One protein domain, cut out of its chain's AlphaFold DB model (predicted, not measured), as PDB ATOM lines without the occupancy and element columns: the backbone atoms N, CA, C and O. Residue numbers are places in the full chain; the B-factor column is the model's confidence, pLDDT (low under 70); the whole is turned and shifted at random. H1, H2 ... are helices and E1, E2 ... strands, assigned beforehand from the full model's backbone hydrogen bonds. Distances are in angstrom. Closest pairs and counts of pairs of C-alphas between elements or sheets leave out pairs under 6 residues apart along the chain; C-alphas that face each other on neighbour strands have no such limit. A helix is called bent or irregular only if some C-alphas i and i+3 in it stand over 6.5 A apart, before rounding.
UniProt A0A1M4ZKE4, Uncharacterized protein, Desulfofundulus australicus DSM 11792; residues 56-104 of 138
ATOM      1  N   GLU A  56     132.672 128.332  70.207       72.12
ATOM      2  CA  GLU A  56     131.410 127.872  70.776       72.12
ATOM      3  C   GLU A  56     131.683 127.020  72.016       72.12
ATOM      4  O   GLU A  56     132.461 126.057  71.985       72.12
ATOM      5  N   THR A  57     131.059 127.394  73.128       81.06
ATOM      6  CA  THR A  57     131.055 126.598  74.353       81.06
ATOM      7  C   THR A  57     130.101 125.422  74.196       81.06
ATOM      8  O   THR A  57     129.027 125.559  73.616       81.06
ATOM      9  N   ALA A  58     130.483 124.278  74.742       81.62
ATOM     10  CA  ALA A  58     129.717 123.044  74.732       81.62
ATOM     11  C   ALA A  58     129.425 122.596  76.177       81.62
ATOM     12  O   ALA A  58     129.248 123.436  77.059       81.62
ATOM     13  N   ALA A  59     129.338 121.287  76.424       82.94
ATOM     14  CA  ALA A  59     128.995 120.755  77.741       82.94
ATOM     15  C   ALA A  59     130.086 121.016  78.796       82.94
ATOM     16  O   ALA A  59     131.273 121.171  78.493       82.94
ATOM     17  N   THR A  60     129.697 121.004  80.067       84.62
ATOM     18  CA  THR A  60     130.665 121.031  81.172       84.62
ATOM     19  C   THR A  60     131.289 119.652  81.406       84.62
ATOM     20  O   THR A  60     130.699 118.611  81.099       84.62
ATOM     21  N   VAL A  61     132.487 119.603  81.999       81.81
ATOM     22  CA  VAL A  61     133.132 118.322  82.358       81.81
ATOM     23  C   VAL A  61     132.232 117.482  83.272       81.81
ATOM     24  O   VAL A  61     132.127 116.268  83.088       81.81
ATOM     25  N   LYS A  62     131.523 118.116  84.213       80.06
ATOM     26  CA  LYS A  62     130.571 117.448  85.106       80.06
ATOM     27  C   LYS A  62     129.393 116.831  84.347       80.06
ATOM     28  O   LYS A  62     129.020 115.704  84.660       80.06
ATOM     29  N   GLU A  63     128.857 117.506  83.331       82.31
ATOM     30  CA  GLU A  63     127.816 116.946  82.453       82.31
ATOM     31  C   GLU A  63     128.318 115.736  81.662       82.31
ATOM     32  O   GLU A  63     127.625 114.726  81.552       82.31
ATOM     33  N   LEU A  64     129.550 115.775  81.155       78.69
ATOM     34  CA  LEU A  64     130.130 114.613  80.478       78.69
ATOM     35  C   LEU A  64     130.404 113.442  81.440       78.69
ATOM     36  O   LEU A  64     130.355 112.282  81.020       78.69
ATOM     37  N   CYS A  65     130.657 113.716  82.722       80.75
ATOM     38  CA  CYS A  65     130.767 112.688  83.760       80.75
ATOM     39  C   CYS A  65     129.402 112.072  84.099       80.75
ATOM     40  O   CYS A  65     129.295 110.850  84.186       80.75
ATOM     41  N   THR A  66     128.342 112.880  84.243       80.50
ATOM     42  CA  THR A  66     126.985 112.365  84.510       80.50
ATOM     43  C   THR A  66     126.429 111.567  83.334       80.50
ATOM     44  O   THR A  66     125.729 110.580  83.540       80.50
ATOM     45  N   GLN A  67     126.800 111.924  82.103       79.38
ATOM     46  CA  GLN A  67     126.483 111.167  80.889       79.38
ATOM     47  C   GLN A  67     127.310 109.873  80.730       79.38
ATOM     48  O   GLN A  67     127.171 109.177  79.723       79.38
ATOM     49  N   GLY A  68     128.208 109.554  81.671       75.81
ATOM     50  CA  GLY A  68     129.062 108.363  81.617       75.81
ATOM     51  C   GLY A  68     130.123 108.398  80.511       75.81
ATOM     52  O   GLY A  68     130.699 107.363  80.170       75.81
ATOM     53  N   ARG A  69     130.383 109.572  79.917       74.06
ATOM     54  CA  ARG A  69     131.388 109.746  78.855       74.06
ATOM     55  C   ARG A  69     132.788 109.955  79.427       74.06
ATOM     56  O   ARG A  69     133.767 109.562  78.794       74.06
ATOM     57  N   LEU A  70     132.876 110.543  80.618       76.81
ATOM     58  CA  LEU A  70     134.107 110.733  81.385       76.81
ATOM     59  C   LEU A  70     134.019 110.037  82.749       76.81
ATOM     60  O   LEU A  70     132.934 109.757  83.255       76.81
ATOM     61  N   HIS A  71     135.180 109.743  83.336       74.50
ATOM     62  CA  HIS A  71     135.262 109.144  84.666       74.50
ATOM     63  C   HIS A  71     134.821 110.163  85.737       74.50
ATOM     64  O   HIS A  71     135.233 111.316  85.633       74.50
ATOM     65  N   PRO A  72     134.073 109.774  86.790       73.31
ATOM     66  CA  PRO A  72     133.576 110.701  87.818       73.31
ATOM     67  C   PRO A  72     134.652 111.598  88.452       73.31
ATOM     68  O   PRO A  72     134.420 112.790  88.631       73.31
ATOM     69  N   LEU A  73     135.856 111.057  88.679       73.69
ATOM     70  CA  LEU A  73     137.027 111.817  89.159       73.69
ATOM     71  C   LEU A  73     137.392 113.021  88.271       73.69
ATOM     72  O   LEU A  73     137.923 114.004  88.771       73.69
ATOM     73  N   CYS A  74     137.097 112.994  86.967       73.44
ATOM     74  CA  CYS A  74     137.347 114.143  86.094       73.44
ATOM     75  C   CYS A  74     136.491 115.356  86.493       73.44
ATOM     76  O   CYS A  74     136.941 116.486  86.347       73.44
ATOM     77  N   GLY A  75     135.284 115.143  87.024       71.88
ATOM     78  CA  GLY A  75     134.429 116.228  87.510       71.88
ATOM     79  C   GLY A  75     134.951 116.900  88.783       71.88
ATOM     80  O   GLY A  75     134.597 118.045  89.041       71.88
ATOM     81  N   GLU A  76     135.793 116.202  89.550       73.62
ATOM     82  CA  GLU A  76     136.445 116.715  90.762       73.62
ATOM     83  C   GLU A  76     137.802 117.364  90.460       73.62
ATOM     84  O   GLU A  76     138.199 118.301  91.138       73.62
ATOM     85  N   ILE A  77     138.510 116.881  89.433       77.50
ATOM     86  CA  ILE A  77     139.830 117.399  89.040       77.50
ATOM     87  C   ILE A  77     139.706 118.652  88.159       77.50
ATOM     88  O   ILE A  77     140.501 119.576  88.294       77.50
ATOM     89  N   PHE A  78     138.725 118.700  87.250       77.38
ATOM     90  CA  PHE A  78     138.529 119.829  86.326       77.38
ATOM     91  C   PHE A  78     137.407 120.756  86.788       77.38
ATOM     92  O   PHE A  78     136.413 120.987  86.088       77.38
ATOM     93  N   CYS A  79     137.587 121.306  87.980       78.31
ATOM     94  CA  CYS A  79     136.802 122.417  88.486       78.31
ATOM     95  C   CYS A  79     137.696 123.642  88.691       78.31
ATOM     96  O   CYS A  79     138.892 123.523  88.946       78.31
ATOM     97  N   HIS A  80     137.109 124.829  88.576       74.81
ATOM     98  CA  HIS A  80     137.737 126.052  89.063       74.81
ATOM     99  C   HIS A  80     137.899 125.994  90.586       74.81
ATOM    100  O   HIS A  80     137.172 125.254  91.250       74.81
ATOM    101  N   ASP A  81     138.779 126.834  91.136       71.88
ATOM    102  CA  ASP A  81     139.003 126.955  92.586       71.88
ATOM    103  C   ASP A  81     137.701 127.241  93.370       71.88
ATOM    104  O   ASP A  81     137.546 126.827  94.515       71.88
ATOM    105  N   ASP A  82     136.713 127.857  92.708       71.94
ATOM    106  CA  ASP A  82     135.352 128.109  93.208       71.94
ATOM    107  C   ASP A  82     134.422 126.870  93.197       71.94
ATOM    108  O   ASP A  82     133.222 126.983  93.453       71.94
ATOM    109  N   GLY A  83     134.911 125.691  92.803       70.81
ATOM    110  CA  GLY A  83     134.124 124.457  92.671       70.81
ATOM    111  C   GLY A  83     133.183 124.414  91.458       70.81
ATOM    112  O   GLY A  83     132.383 123.486  91.314       70.81
ATOM    113  N   ARG A  84     133.256 125.403  90.557       76.50
ATOM    114  CA  ARG A  84     132.488 125.405  89.300       76.50
ATOM    115  C   ARG A  84     133.142 124.468  88.292       76.50
ATOM    116  O   ARG A  84     134.348 124.539  88.079       76.50
ATOM    117  N   SER A  85     132.351 123.609  87.653       79.31
ATOM    118  CA  SER A  85     132.857 122.715  86.604       79.31
ATOM    119  C   SER A  85     133.416 123.521  85.437       79.31
ATOM    120  O   SER A  85     132.804 124.503  85.022       79.31
ATOM    121  N   LEU A  86     134.529 123.062  84.865       81.81
ATOM    122  CA  LEU A  86     135.080 123.640  83.644       81.81
ATOM    123  C   LEU A  86     134.085 123.465  82.483       81.81
ATOM    124  O   LEU A  86     133.604 122.350  82.237       81.81
ATOM    125  N   THR A  87     133.777 124.558  81.785       83.50
ATOM    126  CA  THR A  87     133.007 124.539  80.534       83.50
ATOM    127  C   THR A  87     133.949 124.226  79.383       83.50
ATOM    128  O   THR A  87     134.977 124.883  79.228       83.50
ATOM    129  N   LEU A  88     133.608 123.221  78.579       82.50
ATOM    130  CA  LEU A  88     134.418 122.837  77.432       82.50
ATOM    131  C   LEU A  88     134.040 123.661  76.209       82.50
ATOM    132  O   LEU A  88     132.900 124.091  76.061       82.50
ATOM    133  N   TYR A  89     134.980 123.823  75.288       81.88
ATOM    134  CA  TYR A  89     134.669 124.298  73.943       81.88
ATOM    135  C   TYR A  89     134.251 123.138  73.037       81.88
ATOM    136  O   TYR A  89     134.663 121.993  73.242       81.88
ATOM    137  N   HIS A  90     133.489 123.432  71.986       79.06
ATOM    138  CA  HIS A  90     132.983 122.442  71.033       79.06
ATOM    139  C   HIS A  90     134.093 121.530  70.482       79.06
ATOM    140  O   HIS A  90     133.931 120.313  70.413       79.06
ATOM    141  N   HIS A  91     135.268 122.089  70.172       75.44
ATOM    142  CA  HIS A  91     136.413 121.310  69.692       75.44
ATOM    143  C   HIS A  91     136.981 120.345  70.749       75.44
ATOM    144  O   HIS A  91     137.396 119.238  70.410       75.44
ATOM    145  N   GLN A  92     136.961 120.719  72.033       75.12
ATOM    146  CA  GLN A  92     137.413 119.856  73.130       75.12
ATOM    147  C   GLN A  92     136.442 118.692  73.337       75.12
ATOM    148  O   GLN A  92     136.869 117.544  73.464       75.12
ATOM    149  N   GLN A  93     135.133 118.961  73.294       80.00
ATOM    150  CA  GLN A  93     134.124 117.904  73.337       80.00
ATOM    151  C   GLN A  93     134.238 116.972  72.119       80.00
ATOM    152  O   GLN A  93     134.236 115.752  72.284       80.00
ATOM    153  N   ALA A  94     134.425 117.516  70.913       76.81
ATOM    154  CA  ALA A  94     134.629 116.724  69.700       76.81
ATOM    155  C   ALA A  94     135.879 115.827  69.788       76.81
ATOM    156  O   ALA A  94     135.849 114.677  69.344       76.81
ATOM    157  N   ALA A  95     136.966 116.306  70.403       73.06
ATOM    158  CA  ALA A  95     138.162 115.503  70.653       73.06
ATOM    159  C   ALA A  95     137.883 114.338  71.620       73.06
ATOM    160  O   ALA A  95     138.291 113.203  71.349       73.06
ATOM    161  N   ILE A  96     137.137 114.585  72.702       76.75
ATOM    162  CA  ILE A  96     136.708 113.547  73.654       76.75
ATOM    163  C   ILE A  96     135.838 112.503  72.945       76.75
ATOM    164  O   ILE A  96     136.062 111.300  73.095       76.75
ATOM    165  N   GLU A  97     134.881 112.930  72.124       77.25
ATOM    166  CA  GLU A  97     134.037 112.019  71.351       77.25
ATOM    167  C   GLU A  97     134.838 111.190  70.344       77.25
ATOM    168  O   GLU A  97     134.638 109.978  70.244       77.25
ATOM    169  N   CYS A  98     135.781 111.810  69.633       71.50
ATOM    170  CA  CYS A  98     136.703 111.108  68.746       71.50
ATOM    171  C   CYS A  98     137.536 110.065  69.505       71.50
ATOM    172  O   CYS A  98     137.697 108.947  69.016       71.50
ATOM    173  N   ALA A  99     138.034 110.387  70.702       69.75
ATOM    174  CA  ALA A  99     138.786 109.453  71.539       69.75
ATOM    175  C   ALA A  99     137.920 108.275  72.016       69.75
ATOM    176  O   ALA A  99     138.363 107.126  71.982       69.75
ATOM    177  N   LEU A 100     136.663 108.530  72.394       70.50
ATOM    178  CA  LEU A 100     135.705 107.486  72.767       70.50
ATOM    179  C   LEU A 100     135.373 106.564  71.585       70.50
ATOM    180  O   LEU A 100     135.322 105.350  71.766       70.50
ATOM    181  N   ARG A 101     135.211 107.118  70.376       67.38
ATOM    182  CA  ARG A 101     134.976 106.350  69.138       67.38
ATOM    183  C   ARG A 101     136.208 105.550  68.698       67.38
ATOM    184  O   ARG A 101     136.062 104.466  68.148       67.38
ATOM    185  N   LYS A 102     137.421 106.053  68.950       57.59
ATOM    186  CA  LYS A 102     138.690 105.384  68.601       57.59
ATOM    187  C   LYS A 102     139.121 104.283  69.577       57.59
ATOM    188  O   LYS A 102     140.104 103.604  69.288       57.59
ATOM    189  N   LYS A 103     138.375 104.018  70.662       49.94
ATOM    190  CA  LYS A 103     138.579 102.820  71.505       49.94
ATOM    191  C   LYS A 103     138.478 101.495  70.723       49.94
ATOM    192  O   LYS A 103     138.919 100.476  71.239       49.94
ATOM    193  N   THR A 104     137.978 101.503  69.485       41.97
ATOM    194  CA  THR A 104     137.956 100.329  68.594       41.97
ATOM    195  C   THR A 104     139.224 100.136  67.753       41.97
ATOM    196  O   THR A 104     139.395  99.057  67.210       41.97
TER     197      THR A 104
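Overview. This is residues 56 to 104 of the 138 residues of an uncharacterized protein of Desulfofundulus australicus DSM 11792 (UniProt A0A1M4ZKE4). A short ribbon of two antiparallel strands, E1 and E2, is the junction from which two parts spread like a V: a small helical hairpin of H1 and H2, and the long helix H3. Asp 82, in the loop between H2 and E2, and Thr 104, at the end of H3, lie at the two ends of the longest axis. The printed part has 49 residues, in the order E1, H1, H2, E2, H3, and its class is mixed, helices and strands. It is compact, with a radius of gyration of the C-alphas of 10.8 A, and its outline of 37 by 24 by 14 A is only just elongated.

Arrangement. E1, residues 57 to 60, and E2, residues 87 to 89, are antiparallel neighbours at 138 degrees, with N 58 and O 88 at 2.8 A and N 88 and O 59 at 3.1 A, within hydrogen-bond range. H1, residues 61 to 66, and H2, residues 72 to 77, form a helical hairpin. They touch, with the closest C-alphas, Lys 62 and Gly 75, 4.7 A apart, and run opposite ways at a shallow tilt of 21 degrees. H3, residues 90 to 104, is apart from H1 and H2; its closest C-alpha to E1 is that of His 90, 5.0 A from that of Ala 58. Every O i to N i+4 pair is within hydrogen-bond range in H1, against 1 of 2 in H2 and 10 of 11 in H3.

Along the chain. E1 begins at C-alpha 57 (131.055, 126.598, 74.353) and is 8.8 A long. H1 measures 8.8 A, H2 9.2 A and E2 6.8 A. H3 runs 22.8 A to C-alpha 104 (137.956, 100.329, 68.594) and is only just irregular: C-alphas 101 and 104 are 6.7 A apart.

Size, cuts and confidence. The C-alphas of Asp 82 and Thr 104, the two farthest apart, are 37.2 A apart. The printed part has no cut and no long link. Its mean pLDDT is 75.2, and residues 99 and 101 to 104 are under 70.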